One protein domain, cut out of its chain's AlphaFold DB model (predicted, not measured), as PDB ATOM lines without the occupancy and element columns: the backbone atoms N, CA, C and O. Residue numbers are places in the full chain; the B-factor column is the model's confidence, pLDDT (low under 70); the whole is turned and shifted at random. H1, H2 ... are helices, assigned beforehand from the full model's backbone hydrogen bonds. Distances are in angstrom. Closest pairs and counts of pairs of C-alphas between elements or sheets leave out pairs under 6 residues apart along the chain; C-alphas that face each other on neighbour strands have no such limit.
ATOM      1  N   ALA A   2     166.048 134.994 166.724       43.03
ATOM      2  CA  ALA A   2     166.564 135.062 165.362       43.03
ATOM      3  C   ALA A   2     165.531 134.387 164.454       43.03
ATOM      4  O   ALA A   2     165.156 133.238 164.696       43.03
ATOM      5  N   VAL A   3     165.019 135.117 163.466       49.38
ATOM      6  CA  VAL A   3     164.247 134.501 162.388       49.38
ATOM      7  C   VAL A   3     165.260 133.721 161.563       49.38
ATOM      8  O   VAL A   3     166.190 134.322 161.036       49.38
ATOM      9  N   MET A   4     165.115 132.397 161.474       53.88
ATOM     10  CA  MET A   4     165.824 131.658 160.430       53.88
ATOM     11  C   MET A   4     165.253 132.149 159.102       53.88
ATOM     12  O   MET A   4     164.094 131.858 158.801       53.88
ATOM     13  N   GLU A   5     166.017 132.956 158.363       65.62
ATOM     14  CA  GLU A   5     165.619 133.362 157.016       65.62
ATOM     15  C   GLU A   5     165.401 132.112 156.165       65.62
ATOM     16  O   GLU A   5     166.179 131.156 156.212       65.62
ATOM     17  N   ASP A   6     164.317 132.111 155.391       78.06
ATOM     18  CA  ASP A   6     164.081 131.028 154.454       78.06
ATOM     19  C   ASP A   6     165.179 131.069 153.379       78.06
ATOM     20  O   ASP A   6     165.609 132.130 152.916       78.06
ATOM     21  N   ARG A   7     165.635 129.895 152.938       74.69
ATOM     22  CA  ARG A   7     166.648 129.782 151.880       74.69
ATOM     23  C   ARG A   7     166.182 130.457 150.590       74.69
ATOM     24  O   ARG A   7     167.009 130.960 149.833       74.69
ATOM     25  N   THR A   8     164.868 130.504 150.361       77.75
ATOM     26  CA  THR A   8     164.256 131.254 149.257       77.75
ATOM     27  C   THR A   8     164.463 132.766 149.409       77.75
ATOM     28  O   THR A   8     164.925 133.406 148.465       77.75
ATOM     29  N   THR A   9     164.222 133.337 150.596       84.50
ATOM     30  CA  THR A   9     164.388 134.776 150.852       84.50
ATOM     31  C   THR A   9     165.854 135.197 150.807       84.50
ATOM     32  O   THR A   9     166.159 136.263 150.273       84.50
ATOM     33  N   LEU A  10     166.766 134.341 151.277       85.25
ATOM     34  CA  LEU A  10     168.210 134.574 151.186       85.25
ATOM     35  C   LEU A  10     168.684 134.579 149.720       85.25
ATOM     36  O   LEU A  10     169.373 135.509 149.302       85.25
ATOM     37  N   LEU A  11     168.244 133.611 148.905       85.94
ATOM     38  CA  LEU A  11     168.548 133.581 147.467       85.94
ATOM     39  C   LEU A  11     167.953 134.787 146.719       85.94
ATOM     40  O   LEU A  11     168.619 135.367 145.862       85.94
ATOM     41  N   GLU A  12     166.729 135.208 147.048       89.44
ATOM     42  CA  GLU A  12     166.144 136.427 146.478       89.44
ATOM     43  C   GLU A  12     166.936 137.687 146.849       89.44
ATOM     44  O   GLU A  12     167.152 138.540 145.985       89.44
ATOM     45  N   ARG A  13     167.384 137.819 148.107       90.25
ATOM     46  CA  ARG A  13     168.246 138.932 148.543       90.25
ATOM     47  C   ARG A  13     169.565 138.938 147.769       90.25
ATOM     48  O   ARG A  13     169.921 139.982 147.227       90.25
ATOM     49  N   PHE A  14     170.215 137.781 147.630       89.00
ATOM     50  CA  PHE A  14     171.442 137.624 146.843       89.00
ATOM     51  C   PHE A  14     171.244 138.064 145.388       89.00
ATOM     52  O   PHE A  14     171.940 138.953 144.905       89.00
ATOM     53  N   LEU A  15     170.228 137.535 144.698       89.88
ATOM     54  CA  LEU A  15     169.963 137.877 143.295       89.88
ATOM     55  C   LEU A  15     169.566 139.352 143.093       89.88
ATOM     56  O   LEU A  15     169.893 139.934 142.055       89.88
ATOM     57  N   ARG A  16     168.917 139.995 144.077       93.44
ATOM     58  CA  ARG A  16     168.624 141.445 144.043       93.44
ATOM     59  C   ARG A  16     169.885 142.311 144.088       93.44
ATOM     60  O   ARG A  16     169.864 143.396 143.509       93.44
ATOM     61  N   LEU A  17     170.967 141.832 144.706       91.94
ATOM     62  CA  LEU A  17     172.275 142.503 144.722       91.94
ATOM     63  C   LEU A  17     173.060 142.333 143.406       91.94
ATOM     64  O   LEU A  17     174.106 142.951 143.251       91.94
ATOM     65  N   ARG A  18     172.518 141.582 142.430       90.75
ATOM     66  CA  ARG A  18     173.096 141.354 141.090       90.75
ATOM     67  C   ARG A  18     174.533 140.810 141.152       90.75
ATOM     68  O   ARG A  18     175.454 141.501 140.717       90.75
ATOM     69  N   PRO A  19     174.722 139.576 141.652       91.00
ATOM     70  CA  PRO A  19     176.036 138.945 141.698       91.00
ATOM     71  C   PRO A  19     176.678 138.921 140.303       91.00
ATOM     72  O   PRO A  19     175.986 138.621 139.321       91.00
ATOM     73  N   PRO A  20     177.979 139.235 140.189       92.25
ATOM     74  CA  PRO A  20     178.669 139.219 138.910       92.25
ATOM     75  C   PRO A  20     178.740 137.794 138.349       92.25
ATOM     76  O   PRO A  20     178.902 136.815 139.077       92.25
ATOM     77  N   MET A  21     178.655 137.663 137.027       89.31
ATOM     78  CA  MET A  21     178.780 136.371 136.348       89.31
ATOM     79  C   MET A  21     180.254 135.996 136.173       89.31
ATOM     80  O   MET A  21     181.015 136.761 135.582       89.31
ATOM     81  N   PHE A  22     180.643 134.803 136.628       89.00
ATOM     82  CA  PHE A  22     181.959 134.237 136.326       89.00
ATOM     83  C   PHE A  22     181.923 133.451 135.018       89.00
ATOM     84  O   PHE A  22     181.051 132.605 134.821       89.00
ATOM     85  N   HIS A  23     182.895 133.696 134.140       85.94
ATOM     86  CA  HIS A  23     182.964 133.072 132.814       85.94
ATOM     87  C   HIS A  23     184.006 131.940 132.720       85.94
ATOM     88  O   HIS A  23     184.291 131.466 131.623       85.94
ATOM     89  N   GLY A  24     184.567 131.487 133.851       82.88
ATOM     90  CA  GLY A  24     185.611 130.451 133.870       82.88
ATOM     91  C   GLY A  24     186.993 130.967 133.451       82.88
ATOM     92  O   GLY A  24     187.784 130.223 132.876       82.88
ATOM     93  N   GLU A  25     187.271 132.252 133.679       81.75
ATOM     94  CA  GLU A  25     188.523 132.892 133.275       81.75
ATOM     95  C   GLU A  25     189.640 132.599 134.289       81.75
ATOM     96  O   GLU A  25     189.495 132.896 135.468       81.75
ATOM     97  N   TYR A  26     190.778 132.068 133.829       80.19
ATOM     98  CA  TYR A  26     191.967 131.776 134.656       80.19
ATOM     99  C   TYR A  26     192.932 132.971 134.802       80.19
ATOM    100  O   TYR A  26     194.114 132.807 135.107       80.19
ATOM    101  N   ASP A  27     192.437 134.174 134.526       87.81
ATOM    102  CA  ASP A  27     193.162 135.437 134.647       87.81
ATOM    103  C   ASP A  27     193.147 135.880 136.125       87.81
ATOM    104  O   ASP A  27     192.064 136.192 136.634       87.81
ATOM    105  N   PRO A  28     194.292 135.888 136.839       86.75
ATOM    106  CA  PRO A  28     194.316 136.125 138.282       86.75
ATOM    107  C   PRO A  28     193.674 137.452 138.689       86.75
ATOM    108  O   PRO A  28     192.973 137.504 139.698       86.75
ATOM    109  N   ASP A  29     193.859 138.508 137.895       87.62
ATOM    110  CA  ASP A  29     193.325 139.837 138.205       87.62
ATOM    111  C   ASP A  29     191.788 139.850 138.134       87.62
ATOM    112  O   ASP A  29     191.124 140.489 138.953       87.62
ATOM    113  N   LYS A  30     191.204 139.091 137.198       88.69
ATOM    114  CA  LYS A  30     189.744 138.956 137.059       88.69
ATOM    115  C   LYS A  30     189.140 138.031 138.099       88.69
ATOM    116  O   LYS A  30     188.063 138.334 138.604       88.69
ATOM    117  N   VAL A  31     189.825 136.934 138.427       88.94
ATOM    118  CA  VAL A  31     189.435 136.043 139.529       88.94
ATOM    119  C   VAL A  31     189.398 136.844 140.834       88.94
ATOM    120  O   VAL A  31     188.388 136.822 141.525       88.94
ATOM    121  N   GLU A  32     190.436 137.636 141.127       86.69
ATOM    122  CA  GLU A  32     190.497 138.467 142.338       86.69
ATOM    123  C   GLU A  32     189.425 139.574 142.354       86.69
ATOM    124  O   GLU A  32     188.763 139.750 143.377       86.69
ATOM    125  N   SER A  33     189.189 140.267 141.230       88.81
ATOM    126  CA  SER A  33     188.109 141.268 141.118       88.81
ATOM    127  C   SER A  33     186.724 140.652 141.334       88.81
ATOM    128  O   SER A  33     185.917 141.190 142.090       88.81
ATOM    129  N   TRP A  34     186.452 139.505 140.704       91.69
ATOM    130  CA  TRP A  34     185.163 138.823 140.806       91.69
ATOM    131  C   TRP A  34     184.899 138.301 142.222       91.69
ATOM    132  O   TRP A  34     183.807 138.504 142.761       91.69
ATOM    133  N   THR A  35     185.907 137.693 142.857       89.31
ATOM    134  CA  THR A  35     185.820 137.256 144.254       89.31
ATOM    135  C   THR A  35     185.569 138.445 145.184       89.31
ATOM    136  O   THR A  35     184.683 138.367 146.027       89.31
ATOM    137  N   HIS A  36     186.261 139.573 144.998       87.88
ATOM    138  CA  HIS A  36     186.064 140.778 145.813       87.88
ATOM    139  C   HIS A  36     184.652 141.381 145.669       87.88
ATOM    140  O   HIS A  36     184.055 141.834 146.648       87.88
ATOM    141  N   GLU A  37     184.084 141.390 144.460       90.25
ATOM    142  CA  GLU A  37     182.696 141.824 144.241       90.25
ATOM    143  C   GLU A  37     181.684 140.908 144.952       90.25
ATOM    144  O   GLU A  37     180.701 141.401 145.510       90.25
ATOM    145  N   LEU A  38     181.933 139.593 145.001       91.00
ATOM    146  CA  LEU A  38     181.115 138.667 145.789       91.00
ATOM    147  C   LEU A  38     181.317 138.808 147.300       91.00
ATOM    148  O   LEU A  38     180.324 138.793 148.025       91.00
ATOM    149  N   GLU A  39     182.550 138.974 147.783       88.62
ATOM    150  CA  GLU A  39     182.855 139.230 149.202       88.62
ATOM    151  C   GLU A  39     182.024 140.415 149.726       88.62
ATOM    152  O   GLU A  39     181.387 140.311 150.774       88.62
ATOM    153  N   HIS A  40     181.921 141.496 148.945       89.62
ATOM    154  CA  HIS A  40     181.102 142.661 149.291       89.62
ATOM    155  C   HIS A  40     179.585 142.376 149.309       89.62
ATOM    156  O   HIS A  40     178.846 142.933 150.128       89.62
ATOM    157  N   ILE A  41     179.094 141.487 148.437       91.00
ATOM    158  CA  ILE A  41     177.693 141.036 148.446       91.00
ATOM    159  C   ILE A  41     177.409 140.181 149.688       91.00
ATOM    160  O   ILE A  41     176.387 140.395 150.342       91.00
ATOM    161  N   PHE A  42     178.311 139.266 150.050       89.50
ATOM    162  CA  PHE A  42     178.195 138.461 151.270       89.50
ATOM    163  C   PHE A  42     178.233 139.326 152.538       89.50
ATOM    164  O   PHE A  42     177.407 139.130 153.429       89.50
ATOM    165  N   GLU A  43     179.109 140.333 152.589       87.88
ATOM    166  CA  GLU A  43     179.154 141.335 153.663       87.88
ATOM    167  C   GLU A  43     177.833 142.124 153.759       87.88
ATOM    168  O   GLU A  43     177.245 142.222 154.835       87.88
ATOM    169  N   THR A  44     177.295 142.590 152.625       89.06
ATOM    170  CA  THR A  44     175.995 143.295 152.545       89.06
ATOM    171  C   THR A  44     174.806 142.417 152.970       89.06
ATOM    172  O   THR A  44     173.748 142.925 153.353       89.06
ATOM    173  N   MET A  45     174.949 141.093 152.892       87.12
ATOM    174  CA  MET A  45     173.938 140.129 153.329       87.12
ATOM    175  C   MET A  45     174.083 139.678 154.785       87.12
ATOM    176  O   MET A  45     173.195 138.971 155.254       87.12
ATOM    177  N   GLU A  46     175.138 140.101 155.490       87.00
ATOM    178  CA  GLU A  46     175.525 139.594 156.818       87.00
ATOM    179  C   GLU A  46     175.932 138.096 156.806       87.00
ATOM    180  O   GLU A  46     175.961 137.444 157.845       87.00
ATOM    181  N   CYS A  47     176.320 137.557 155.639       83.38
ATOM    182  CA  CYS A  47     176.765 136.167 155.418       83.38
ATOM    183  C   CYS A  47     178.293 136.076 155.222       83.38
ATOM    184  O   CYS A  47     178.793 135.443 154.287       83.38
ATOM    185  N   ALA A  48     179.053 136.803 156.046       81.62
ATOM    186  CA  ALA A  48     180.495 136.973 155.854       81.62
ATOM    187  C   ALA A  48     181.306 135.684 156.096       81.62
ATOM    188  O   ALA A  48     182.338 135.498 155.452       81.62
ATOM    189  N   GLU A  49     180.856 134.787 156.980       82.12
ATOM    190  CA  GLU A  49     181.527 133.501 157.232       82.12
ATOM    191  C   GLU A  49     181.355 132.544 156.041       82.12
ATOM    192  O   GLU A  49     182.330 131.956 155.565       82.12
ATOM    193  N   GLU A  50     180.145 132.448 155.481       82.81
ATOM    194  CA  GLU A  50     179.885 131.662 154.271       82.81
ATOM    195  C   GLU A  50     180.623 132.229 153.050       82.81
ATOM    196  O   GLU A  50     181.121 131.463 152.221       82.81
ATOM    197  N   GLY A  51     180.738 133.559 152.959       82.81
ATOM    198  CA  GLY A  51     181.519 134.243 151.928       82.81
ATOM    199  C   GLY A  51     183.023 133.958 152.015       82.81
ATOM    200  O   GLY A  51     183.664 133.754 150.981       82.81
ATOM    201  N   GLN A  52     183.585 133.879 153.227       82.06
ATOM    202  CA  GLN A  52     184.989 133.501 153.449       82.06
ATOM    203  C   GLN A  52     185.256 132.054 153.021       82.06
ATOM    204  O   GLN A  52     186.170 131.816 152.232       82.06
ATOM    205  N   TRP A  53     184.416 131.108 153.460       85.81
ATOM    206  CA  TRP A  53     184.479 129.703 153.030       85.81
ATOM    207  C   TRP A  53     184.403 129.575 151.500       85.81
ATOM    208  O   TRP A  53     185.211 128.873 150.886       85.81
ATOM    209  N   PHE A  54     183.454 130.276 150.873       87.12
ATOM    210  CA  PHE A  54     183.293 130.256 149.423       87.12
ATOM    211  C   PHE A  54     184.553 130.774 148.717       87.12
ATOM    212  O   PHE A  54     185.053 130.127 147.795       87.12
ATOM    213  N   SER A  55     185.087 131.907 149.179       86.19
ATOM    214  CA  SER A  55     186.287 132.528 148.612       86.19
ATOM    215  C   SER A  55     187.521 131.638 148.764       86.19
ATOM    216  O   SER A  55     188.324 131.559 147.835       86.19
ATOM    217  N   GLU A  56     187.673 130.923 149.883       84.69
ATOM    218  CA  GLU A  56     188.781 129.982 150.091       84.69
ATOM    219  C   GLU A  56     188.748 128.828 149.076       84.69
ATOM    220  O   GLU A  56     189.746 128.571 148.397       84.69
ATOM    221  N   VAL A  57     187.590 128.181 148.896       87.56
ATOM    222  CA  VAL A  57     187.426 127.089 147.917       87.56
ATOM    223  C   VAL A  57     187.595 127.592 146.485       87.56
ATOM    224  O   VAL A  57     188.317 126.985 145.691       87.56
ATOM    225  N   PHE A  58     186.953 128.712 146.148       89.06
ATOM    226  CA  PHE A  58     186.974 129.269 144.799       89.06
ATOM    227  C   PHE A  58     188.379 129.731 144.388       89.06
ATOM    228  O   PHE A  58     188.852 129.373 143.308       89.06
ATOM    229  N   ASN A  59     189.092 130.448 145.265       85.06
ATOM    230  CA  ASN A  59     190.483 130.833 145.019       85.06
ATOM    231  C   ASN A  59     191.429 129.614 145.041       85.06
ATOM    232  O   ASN A  59     192.481 129.646 144.402       85.06
ATOM    233  N   GLY A  60     191.071 128.530 145.735       84.81
ATOM    234  CA  GLY A  60     191.789 127.256 145.670       84.81
ATOM    235  C   GLY A  60     191.861 126.699 144.244       84.81
ATOM    236  O   GLY A  60     192.961 126.390 143.772       84.81
ATOM    237  N   GLU A  61     190.707 126.647 143.570       86.94
ATOM    238  CA  GLU A  61     190.512 126.076 142.227       86.94
ATOM    239  C   GLU A  61     190.905 127.039 141.090       86.94
ATOM    240  O   GLU A  61     191.652 126.665 140.185       86.94
ATOM    241  N   TYR A  62     190.429 128.291 141.129       86.75
ATOM    242  CA  TYR A  62     190.523 129.218 139.992       86.75
ATOM    243  C   TYR A  62     191.688 130.205 140.059       86.75
ATOM    244  O   TYR A  62     192.095 130.712 139.014       86.75
ATOM    245  N   PHE A  63     192.248 130.487 141.241       86.12
ATOM    246  CA  PHE A  63     193.356 131.437 141.382       86.12
ATOM    247  C   PHE A  63     194.705 130.690 141.321       86.12
ATOM    248  O   PHE A  63     195.068 130.006 142.282       86.12
ATOM    249  N   PRO A  64     195.472 130.770 140.213       88.06
ATOM    250  CA  PRO A  64     196.559 129.833 139.966       88.06
ATOM    251  C   PRO A  64     197.706 129.917 140.970       88.06
ATOM    252  O   PRO A  64     198.077 130.970 141.486       88.06
TER     253      PRO A  64
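AT A GLANCE: This is residues 2 to 64 of the 603 residues of an uncharacterized protein of Colocasia esculenta (UniProt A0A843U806). Two antiparallel helices, H2 and H3, lie side by side as a helical hairpin, and a shorter helix, H1, sits near the end of H2 where the hairpin turns, set at a steep tilt to H2. Between H1 and H2 the chain runs as a long extended link along the length of H2 back to its start, while residues 2 to 9, of which 7 to 9 belong to H1, stick out as an arm that adds to the length. The printed part has 63 residues with three named helices, H1, H2 and H3 in chain order, and no named strand; the class is all helix. It is only just compact, close to loose, with a radius of gyration of the C-alphas of 12.6 A, and the C-alphas span 40 by 20 by 15 A.

IN THESE COORDINATES: Begin with the longest helix, H2, residues 28 to 44: find C-alpha 28 at (194.316, 136.125, 138.282), and from there the helix runs 24.3 A to C-alpha 44 at (175.995, 143.295, 152.545). Go on to H3, residues 48 to 62, which measures 20.3 A from first to last C-alpha and ends at C-alpha 62 at (190.523, 129.218, 139.992). Then go back to H1, residues 7 to 16, 14.2 A long, which starts at C-alpha 7 at (166.648, 129.782, 151.880).

HOW THE PARTS SIT: Look first at H2 and H3, a helical hairpin: they touch, with 13 pairs of C-alphas within 8 A. Their closest C-alphas are those of Phe 42 and Ala 48, 5.3 A apart. The two run opposite ways at a shallow tilt of 15 degrees, and their centres are 10.0 A apart. Now move to H1, which is close to H2 but not clearly touching it: the closest C-alphas are those of Phe 14 and Ile 41, 7.3 A apart. H1 and H2 run opposite ways at a steep tilt of 59 degrees, centre to centre 17.9 A. H1 and H3 are apart. Check the backbone O and N atoms, and in H1, H2 and H3 every O i to N i+4 pair is within hydrogen-bond range.

THE WHOLE: The two C-alphas farthest apart are those of Ala 2 and Asp 27, at 40.6 A. Residues 2 to 9 stand free; the body without them has 55 residues and spans 30 by 20 by 14 A. The printed part runs from 2 to 64 and has no cut. The link from H1 to H2, 11 residues, is long, and the link from H2 to H3, 3 residues, is tight. Read the B-factor column for the model's confidence: the mean pLDDT of the printed part is 84.7, and residues 2 to 5 are under 70.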